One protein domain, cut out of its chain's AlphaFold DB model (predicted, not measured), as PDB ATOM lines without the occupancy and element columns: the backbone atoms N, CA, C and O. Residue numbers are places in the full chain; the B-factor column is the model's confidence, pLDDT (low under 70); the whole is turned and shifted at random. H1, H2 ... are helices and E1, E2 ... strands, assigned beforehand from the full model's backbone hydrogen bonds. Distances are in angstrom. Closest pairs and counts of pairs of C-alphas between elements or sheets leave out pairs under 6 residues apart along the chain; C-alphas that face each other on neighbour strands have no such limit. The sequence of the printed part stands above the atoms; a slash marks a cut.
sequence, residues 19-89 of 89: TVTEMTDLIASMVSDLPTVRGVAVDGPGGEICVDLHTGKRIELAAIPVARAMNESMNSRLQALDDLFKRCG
ATOM      1  N   THR A  19     124.801 162.863 187.565       73.25
ATOM      2  CA  THR A  19     125.547 163.699 186.629       73.25
ATOM      3  C   THR A  19     126.612 162.860 185.919       73.25
ATOM      4  O   THR A  19     127.024 161.804 186.398       73.25
ATOM      5  N   VAL A  20     127.077 163.328 184.757       70.50
ATOM      6  CA  VAL A  20     128.146 162.643 184.008       70.50
ATOM      7  C   VAL A  20     129.388 162.469 184.885       70.50
ATOM      8  O   VAL A  20     129.972 161.398 184.879       70.50
ATOM      9  N   THR A  21     129.730 163.475 185.691       71.56
ATOM     10  CA  THR A  21     130.856 163.425 186.631       71.56
ATOM     11  C   THR A  21     130.666 162.348 187.696       71.56
ATOM     12  O   THR A  21     131.529 161.492 187.837       71.56
ATOM     13  N   GLU A  22     129.512 162.310 188.374       75.25
ATOM     14  CA  GLU A  22     129.232 161.276 189.385       75.25
ATOM     15  C   GLU A  22     129.256 159.865 188.786       75.25
ATOM     16  O   GLU A  22     129.717 158.913 189.416       75.25
ATOM     17  N   MET A  23     128.778 159.719 187.550       76.31
ATOM     18  CA  MET A  23     128.795 158.437 186.856       76.31
ATOM     19  C   MET A  23     130.215 158.028 186.443       76.31
ATOM     20  O   MET A  23     130.574 156.861 186.590       76.31
ATOM     21  N   THR A  24     131.038 158.973 185.987       73.62
ATOM     22  CA  THR A  24     132.460 158.753 185.689       73.62
ATOM     23  C   THR A  24     133.240 158.352 186.942       73.62
ATOM     24  O   THR A  24     133.997 157.384 186.886       73.62
ATOM     25  N   ASP A  25     133.015 159.019 188.075       78.94
ATOM     26  CA  ASP A  25     133.686 158.709 189.344       78.94
ATOM     27  C   ASP A  25     133.322 157.308 189.854       78.94
ATOM     28  O   ASP A  25     134.190 156.545 190.287       78.94
ATOM     29  N   LEU A  26     132.048 156.918 189.734       80.12
ATOM     30  CA  LEU A  26     131.599 155.560 190.059       80.12
ATOM     31  C   LEU A  26     132.272 154.507 189.173       80.12
ATOM     32  O   LEU A  26     132.737 153.484 189.680       80.12
ATOM     33  N   ILE A  27     132.361 154.755 187.862       78.19
ATOM     34  CA  ILE A  27     133.049 153.848 186.935       78.19
ATOM     35  C   ILE A  27     134.538 153.760 187.292       78.19
ATOM     36  O   ILE A  27     135.083 152.658 187.347       78.19
ATOM     37  N   ALA A  28     135.195 154.884 187.586       81.06
ATOM     38  CA  ALA A  28     136.604 154.910 187.969       81.06
ATOM     39  C   ALA A  28     136.869 154.127 189.266       81.06
ATOM     40  O   ALA A  28     137.825 153.348 189.330       81.06
ATOM     41  N   SER A  29     135.992 154.263 190.267       83.38
ATOM     42  CA  SER A  29     136.061 153.486 191.510       83.38
ATOM     43  C   SER A  29     135.900 151.989 191.244       83.38
ATOM     44  O   SER A  29     136.727 151.198 191.688       83.38
ATOM     45  N   MET A  30     134.884 151.590 190.473       81.12
ATOM     46  CA  MET A  30     134.650 150.178 190.146       81.12
ATOM     47  C   MET A  30     135.816 149.546 189.377       81.12
ATOM     48  O   MET A  30     136.137 148.378 189.583       81.12
ATOM     49  N   VAL A  31     136.431 150.299 188.465       80.88
ATOM     50  CA  VAL A  31     137.579 149.822 187.687       80.88
ATOM     51  C   VAL A  31     138.831 149.724 188.560       80.88
ATOM     52  O   VAL A  31     139.609 148.791 188.379       80.88
ATOM     53  N   SER A  32     139.005 150.625 189.530       81.62
ATOM     54  CA  SER A  32     140.139 150.594 190.468       81.62
ATOM     55  C   SER A  32     140.165 149.334 191.338       81.62
ATOM     56  O   SER A  32     141.244 148.869 191.691       81.62
ATOM     57  N   ASP A  33     139.000 148.752 191.634       84.12
ATOM     58  CA  ASP A  33     138.879 147.525 192.434       84.12
ATOM     59  C   ASP A  33     139.226 146.240 191.654       84.12
ATOM     60  O   ASP A  33     139.282 145.146 192.227       84.12
ATOM     61  N   LEU A  34     139.458 146.329 190.339       80.38
ATOM     62  CA  LEU A  34     139.803 145.162 189.533       80.38
ATOM     63  C   LEU A  34     141.255 144.719 189.797       80.38
ATOM     64  O   LEU A  34     142.178 145.523 189.697       80.38
ATOM     65  N   PRO A  35     141.520 143.414 189.999       82.25
ATOM     66  CA  PRO A  35     142.848 142.906 190.374       82.25
ATOM     67  C   PRO A  35     143.914 143.057 189.276       82.25
ATOM     68  O   PRO A  35     145.098 142.822 189.505       82.25
ATOM     69  N   THR A  36     143.505 143.395 188.055       81.12
ATOM     70  CA  THR A  36     144.394 143.645 186.916       81.12
ATOM     71  C   THR A  36     144.797 145.112 186.794       81.12
ATOM     72  O   THR A  36     145.688 145.422 185.994       81.12
ATOM     73  N   VAL A  37     144.173 146.000 187.571       82.94
ATOM     74  CA  VAL A  37     144.327 147.451 187.497       82.94
ATOM     75  C   VAL A  37     145.323 147.919 188.552       82.94
ATOM     76  O   VAL A  37     145.181 147.659 189.738       82.94
ATOM     77  N   ARG A  38     146.357 148.622 188.088       86.12
ATOM     78  CA  ARG A  38     147.392 149.249 188.916       86.12
ATOM     79  C   ARG A  38     146.981 150.649 189.365       86.12
ATOM     80  O   ARG A  38     147.410 151.097 190.422       86.12
ATOM     81  N   GLY A  39     146.225 151.361 188.533       82.81
ATOM     82  CA  GLY A  39     145.793 152.720 188.820       82.81
ATOM     83  C   GLY A  39     144.743 153.205 187.834       82.81
ATOM     84  O   GLY A  39     144.685 152.744 186.695       82.81
ATOM     85  N   VAL A  40     143.919 154.141 188.291       82.94
ATOM     86  CA  VAL A  40     142.904 154.810 187.481       82.94
ATOM     87  C   VAL A  40     143.058 156.312 187.669       82.94
ATOM     88  O   VAL A  40     143.219 156.784 188.794       82.94
ATOM     89  N   ALA A  41     143.014 157.054 186.570       82.31
ATOM     90  CA  ALA A  41     142.977 158.507 186.562       82.31
ATOM     91  C   ALA A  41     141.756 158.964 185.767       82.31
ATOM     92  O   ALA A  41     141.487 158.443 184.686       82.31
ATOM     93  N   VAL A  42     141.023 159.930 186.312       76.94
ATOM     94  CA  VAL A  42     139.982 160.648 185.579       76.94
ATOM     95  C   VAL A  42     140.590 161.976 185.163       76.94
ATOM     96  O   VAL A  42     140.968 162.769 186.023       76.94
ATOM     97  N   ASP A  43     140.727 162.188 183.862       70.38
ATOM     98  CA  ASP A  43     141.337 163.386 183.294       70.38
ATOM     99  C   ASP A  43     140.379 164.061 182.313       70.38
ATOM    100  O   ASP A  43     139.521 163.419 181.715       70.38
ATOM    101  N   GLY A  44     140.558 165.370 182.140       62.62
ATOM    102  CA  GLY A  44     139.901 166.153 181.096       62.62
ATOM    103  C   GLY A  44     138.474 166.644 181.406       62.62
ATOM    104  O   GLY A  44     137.782 166.140 182.291       62.62
ATOM    105  N   PRO A  45     138.004 167.675 180.671       60.22
ATOM    106  CA  PRO A  45     136.679 168.279 180.860       60.22
ATOM    107  C   PRO A  45     135.522 167.344 180.467       60.22
ATOM    108  O   PRO A  45     134.362 167.666 180.726       60.22
ATOM    109  N   GLY A  46     135.828 166.213 179.824       60.88
ATOM    110  CA  GLY A  46     134.877 165.185 179.427       60.88
ATOM    111  C   GLY A  46     134.749 164.015 180.402       60.88
ATOM    112  O   GLY A  46     133.854 163.187 180.233       60.88
ATOM    113  N   GLY A  47     135.616 163.939 181.416       64.69
ATOM    114  CA  GLY A  47     135.670 162.810 182.338       64.69
ATOM    115  C   GLY A  47     136.284 161.561 181.706       64.69
ATOM    116  O   GLY A  47     135.786 160.462 181.930       64.69
ATOM    117  N   GLU A  48     137.313 161.700 180.873       74.75
ATOM    118  CA  GLU A  48     138.032 160.560 180.313       74.75
ATOM    119  C   GLU A  48     138.660 159.695 181.421       74.75
ATOM    120  O   GLU A  48     139.330 160.201 182.318       74.75
ATOM    121  N   ILE A  49     138.466 158.372 181.359       74.88
ATOM    122  CA  ILE A  49     139.018 157.434 182.345       74.88
ATOM    123  C   ILE A  49     140.238 156.751 181.733       74.88
ATOM    124  O   ILE A  49     140.133 155.992 180.768       74.88
ATOM    125  N   CYS A  50     141.400 156.990 182.322       76.94
ATOM    126  CA  CYS A  50     142.645 156.307 182.003       76.94
ATOM    127  C   CYS A  50     142.889 155.193 183.021       76.94
ATOM    128  O   CYS A  50     142.890 155.434 184.225       76.94
ATOM    129  N   VAL A  51     143.113 153.974 182.540       80.81
ATOM    130  CA  VAL A  51     143.309 152.779 183.363       80.81
ATOM    131  C   VAL A  51     144.684 152.201 183.067       80.81
ATOM    132  O   VAL A  51     144.948 151.732 181.957       80.81
ATOM    133  N   ASP A  52     145.552 152.200 184.069       81.38
ATOM    134  CA  ASP A  52     146.848 151.534 184.018       81.38
ATOM    135  C   ASP A  52     146.706 150.108 184.542       81.38
ATOM    136  O   ASP A  52     146.269 149.886 185.671       81.38
ATOM    137  N   LEU A  53     147.111 149.121 183.747       81.69
ATOM    138  CA  LEU A  53     147.096 147.717 184.146       81.69
ATOM    139  C   LEU A  53     148.441 147.290 184.743       81.69
ATOM    140  O   LEU A  53     149.505 147.773 184.351       81.69
ATOM    141  N   HIS A  54     148.421 146.276 185.609       80.56
ATOM    142  CA  HIS A  54     149.640 145.650 186.144       80.56
ATOM    143  C   HIS A  54     150.547 145.048 185.063       80.56
ATOM    144  O   HIS A  54     151.748 144.904 185.263       80.56
ATOM    145  N   THR A  55     149.987 144.746 183.891       79.31
ATOM    146  CA  THR A  55     150.729 144.260 182.720       79.31
ATOM    147  C   THR A  55     151.545 145.353 182.017       79.31
ATOM    148  O   THR A  55     152.228 145.059 181.039       79.31
ATOM    149  N   GLY A  56     151.468 146.607 182.480       77.06
ATOM    150  CA  GLY A  56     152.130 147.765 181.871       77.06
ATOM    151  C   GLY A  56     151.382 148.353 180.671       77.06
ATOM    152  O   GLY A  56     151.877 149.284 180.041       77.06
ATOM    153  N   LYS A  57     150.197 147.825 180.341       76.19
ATOM    154  CA  LYS A  57     149.313 148.374 179.305       76.19
ATOM    155  C   LYS A  57     148.431 149.479 179.886       76.19
ATOM    156  O   LYS A  57     147.929 149.332 180.996       76.19
ATOM    157  N   ARG A  58     148.191 150.528 179.097       74.62
ATOM    158  CA  ARG A  58     147.250 151.610 179.407       74.62
ATOM    159  C   ARG A  58     146.018 151.497 178.515       74.62
ATOM    160  O   ARG A  58     146.152 151.269 177.313       74.62
ATOM    161  N   ILE A  59     144.840 151.637 179.111       76.38
ATOM    162  CA  ILE A  59     143.553 151.689 178.414       76.38
ATOM    163  C   ILE A  59     142.960 153.072 178.645       76.38
ATOM    164  O   ILE A  59     142.820 153.508 179.783       76.38
ATOM    165  N   GLU A  60     142.595 153.749 177.565       67.44
ATOM    166  CA  GLU A  60     141.902 155.032 177.621       67.44
ATOM    167  C   GLU A  60     140.447 154.804 177.225       67.44
ATOM    168  O   GLU A  60     140.132 154.422 176.097       67.44
ATOM    169  N   LEU A  61     139.554 154.982 178.191       65.62
ATOM    170  CA  LEU A  61     138.117 154.940 177.993       65.62
ATOM    171  C   LEU A  61     137.639 156.382 177.876       65.62
ATOM    172  O   LEU A  61     137.578 157.117 178.862       65.62
ATOM    173  N   ALA A  62     137.250 156.788 176.669       60.22
ATOM    174  CA  ALA A  62     136.429 157.978 176.523       60.22
ATOM    175  C   ALA A  62     135.106 157.702 177.261       60.22
ATOM    176  O   ALA A  62     134.275 156.919 176.791       60.22
ATOM    177  N   ALA A  63     134.920 158.290 178.444       55.25
ATOM    178  CA  ALA A  63     133.711 158.070 179.230       55.25
ATOM    179  C   ALA A  63     132.498 158.740 178.582       55.25
ATOM    180  O   ALA A  63     131.387 158.251 178.741       55.25
ATOM    181  N   ILE A  64     132.686 159.803 177.785       50.44
ATOM    182  CA  ILE A  64     131.575 160.545 177.173       50.44
ATOM    183  C   ILE A  64     130.732 159.668 176.227       50.44
ATOM    184  O   ILE A  64     129.512 159.668 176.390       50.44
ATOM    185  N   PRO A  65     131.291 158.898 175.268       59.94
ATOM    186  CA  PRO A  65     130.490 157.993 174.440       59.94
ATOM    187  C   PRO A  65     129.755 156.915 175.243       59.94
ATOM    188  O   PRO A  65     128.596 156.629 174.953       59.94
ATOM    189  N   VAL A  66     130.400 156.341 176.265       61.66
ATOM    190  CA  VAL A  66     129.811 155.270 177.089       61.66
ATOM    191  C   VAL A  66     128.714 155.822 177.999       61.66
ATOM    192  O   VAL A  66     127.613 155.278 178.025       61.66
ATOM    193  N   ALA A  67     128.962 156.945 178.673       55.72
ATOM    194  CA  ALA A  67     127.980 157.652 179.487       55.72
ATOM    195  C   ALA A  67     126.808 158.155 178.636       55.72
ATOM    196  O   ALA A  67     125.658 158.041 179.055       55.72
ATOM    197  N   ARG A  68     127.062 158.643 177.413       56.72
ATOM    198  CA  ARG A  68     126.000 159.039 176.476       56.72
ATOM    199  C   ARG A  68     125.157 157.832 176.056       56.72
ATOM    200  O   ARG A  68     123.937 157.917 176.145       56.72
ATOM    201  N   ALA A  69     125.777 156.704 175.707       66.62
ATOM    202  CA  ALA A  69     125.064 155.472 175.365       66.62
ATOM    203  C   ALA A  69     124.258 154.903 176.551       66.62
ATOM    204  O   ALA A  69     123.118 154.465 176.381       66.62
ATOM    205  N   MET A  70     124.808 154.938 177.771       63.97
ATOM    206  CA  MET A  70     124.094 154.520 178.985       63.97
ATOM    207  C   MET A  70     122.929 155.456 179.312       63.97
ATOM    208  O   MET A  70     121.842 154.975 179.633       63.97
ATOM    209  N   ASN A  71     123.125 156.768 179.182       67.38
ATOM    210  CA  ASN A  71     122.080 157.762 179.402       67.38
ATOM    211  C   ASN A  71     120.952 157.620 178.365       67.38
ATOM    212  O   ASN A  71     119.784 157.603 178.738       67.38
ATOM    213  N   GLU A  72     121.276 157.419 177.084       70.12
ATOM    214  CA  GLU A  72     120.290 157.119 176.031       70.12
ATOM    215  C   GLU A  72     119.521 155.822 176.322       70.12
ATOM    216  O   GLU A  72     118.292 155.788 176.210       70.12
ATOM    217  N   SER A  73     120.214 154.774 176.779       70.94
ATOM    218  CA  SER A  73     119.583 153.512 177.180       70.94
ATOM    219  C   SER A  73     118.638 153.682 178.377       70.94
ATOM    220  O   SER A  73     117.512 153.180 178.351       70.94
ATOM    221  N   MET A  74     119.052 154.418 179.413       72.62
ATOM    222  CA  MET A  74     118.206 154.741 180.568       72.62
ATOM    223  C   MET A  74     116.985 155.564 180.159       72.62
ATOM    224  O   MET A  74     115.875 155.249 180.585       72.62
ATOM    225  N   ASN A  75     117.162 156.557 179.288       69.75
ATOM    226  CA  ASN A  75     116.067 157.395 178.818       69.75
ATOM    227  C   ASN A  75     115.044 156.587 177.998       69.75
ATOM    228  O   ASN A  75     113.840 156.741 178.179       69.75
ATOM    229  N   SER A  76     115.510 155.651 177.164       71.75
ATOM    230  CA  SER A  76     114.641 154.729 176.420       71.75
ATOM    231  C   SER A  76     113.829 153.813 177.345       71.75
ATOM    232  O   SER A  76     112.633 153.611 177.128       71.75
ATOM    233  N   ARG A  77     114.441 153.306 178.424       71.19
ATOM    234  CA  ARG A  77     113.739 152.492 179.433       71.19
ATOM    235  C   ARG A  77     112.689 153.298 180.197       71.19
ATOM    236  O   ARG A  77     111.605 152.780 180.453       71.19
ATOM    237  N   LEU A  78     112.986 154.555 180.530       70.19
ATOM    238  CA  LEU A  78     112.027 155.466 181.159       70.19
ATOM    239  C   LEU A  78     110.830 155.750 180.247       70.19
ATOM    240  O   LEU A  78     109.694 155.689 180.707       70.19
ATOM    241  N   GLN A  79     111.073 155.969 178.954       71.62
ATOM    242  CA  GLN A  79     110.008 156.167 177.972       71.62
ATOM    243  C   GLN A  79     109.105 154.930 177.850       71.62
ATOM    244  O   GLN A  79     107.883 155.052 177.853       71.62
ATOM    245  N   ALA A  80     109.692 153.731 177.809       73.69
ATOM    246  CA  ALA A  80     108.931 152.484 177.750       73.69
ATOM    247  C   ALA A  80     108.057 152.262 179.001       73.69
ATOM    248  O   ALA A  80     106.950 151.730 178.901       73.69
ATOM    249  N   LEU A  81     108.538 152.678 180.178       70.50
ATOM    250  CA  LEU A  81     107.753 152.654 181.413       70.50
ATOM    251  C   LEU A  81     106.587 153.649 181.363       70.50
ATOM    252  O   LEU A  81     105.475 153.285 181.740       70.50
ATOM    253  N   ASP A  82     106.813 154.868 180.870       72.44
ATOM    254  CA  ASP A  82     105.763 155.885 180.713       72.44
ATOM    255  C   ASP A  82     104.649 155.422 179.753       72.44
ATOM    256  O   ASP A  82     103.460 155.541 180.061       72.44
ATOM    257  N   ASP A  83     105.018 154.786 178.637       75.12
ATOM    258  CA  ASP A  83     104.064 154.211 177.679       75.12
ATOM    259  C   ASP A  83     103.253 153.047 178.276       75.12
ATOM    260  O   ASP A  83     102.059 152.904 177.994       75.12
ATOM    261  N   LEU A  84     103.871 152.225 179.131       73.00
ATOM    262  CA  LEU A  84     103.171 151.183 179.889       73.00
ATOM    263  C   LEU A  84     102.173 151.786 180.884       73.00
ATOM    264  O   LEU A  84     101.024 151.345 180.937       73.00
ATOM    265  N   PHE A  85     102.567 152.824 181.626       69.81
ATOM    266  CA  PHE A  85     101.673 153.501 182.568       69.81
ATOM    267  C   PHE A  85     100.484 154.173 181.873       69.81
ATOM    268  O   PHE A  85      99.373 154.106 182.395       69.81
ATOM    269  N   LYS A  86     100.679 154.749 180.682       71.00
ATOM    270  CA  LYS A  86      99.593 155.325 179.866       71.00
ATOM    271  C   LYS A  86      98.619 154.289 179.307       71.00
ATOM    272  O   LYS A  86      97.474 154.629 179.045       71.00
ATOM    273  N   ARG A  87      99.060 153.045 179.091       64.50
ATOM    274  CA  ARG A  87      98.212 151.947 178.585       64.50
ATOM    275  C   ARG A  87      97.430 151.216 179.675       64.50
ATOM    276  O   ARG A  87      96.434 150.572 179.363       64.50
ATOM    277  N   CYS A  88      97.900 151.272 180.917       54.75
ATOM    278  CA  CYS A  88      97.261 150.629 182.066       54.75
ATOM    279  C   CYS A  88      96.378 151.580 182.898       54.75
ATOM    280  O   CYS A  88      95.858 151.147 183.927       54.75
ATOM    281  N   GLY A  89      96.246 152.848 182.489       50.88
ATOM    282  CA  GLY A  89      95.405 153.872 183.120       50.88
ATOM    283  C   GLY A  89      94.125 154.158 182.351       50.88
ATOM    284  O   GLY A  89      94.149 154.039 181.108       50.88
TER     285      GLY A  89
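What this domain is: This is residues 19 to 89 of the 89 residues of an uncharacterized protein of Siculibacillus lacustris (UniProt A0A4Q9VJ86). A three-stranded sheet with H1 over one face makes a small two-layer body, and the long helix H2 sticks out from it as an arm, with residues 72 to 89 standing free. The printed part has 71 residues, with named elements in the order H1 E1 E2 E3 H2. The class is mixed; E1 E2 E3, in sheet order, form a meander, each strand the antiparallel neighbour of the one before. It is only just loose, close to extended: radius of gyration of the C-alphas 16.5 A, spans 56 by 26 by 16 A.

How they stand to each other: Look first at H1, residues 20 to 32, on the sheet at a height of 8.5 A over the sheet. It runs along E1, residues 37 to 43, at 2 degrees on the local plane; their closest C-alphas are those of Ser 32 and Val 40, 5.9 A. E1 and E2, residues 48 to 53, form a hairpin, with N 41 and O 50 within hydrogen-bond range at 2.9 A. E2 and E3, residues 58 to 61, form the next hairpin, with N 51 and O 59 at 2.8 A. H2, residues 63 to 87, only grazes the sheet with residues 63 to 65. Its residues 63 to 67 touch residues 20 to 24 of H1, at a steep tilt of 65 degrees, opposite ways; the closest C-alphas are Thr 24 and Ala 63, 6.6 A. In H1 and H2 every O i to N i+4 pair is within hydrogen-bond range.

Where its parts are: Find C-alpha 20 at (128.146, 162.643, 184.008); from there H1 runs 18.2 A. E1 spans 16.7 A, E2 16.2 A and E3 9.8 A. H2 runs 36.0 A to C-alpha 87 at (98.212, 151.947, 178.585).

The domain as a whole: The two C-alphas farthest apart, Gly 56 and Gly 89, are 57.1 A apart. The printed part has no cut, and its four links between named elements are tight. Look for pLDDT under 70 at residues 44 to 47, 60 to 71, 75, 85 and 87 to 89.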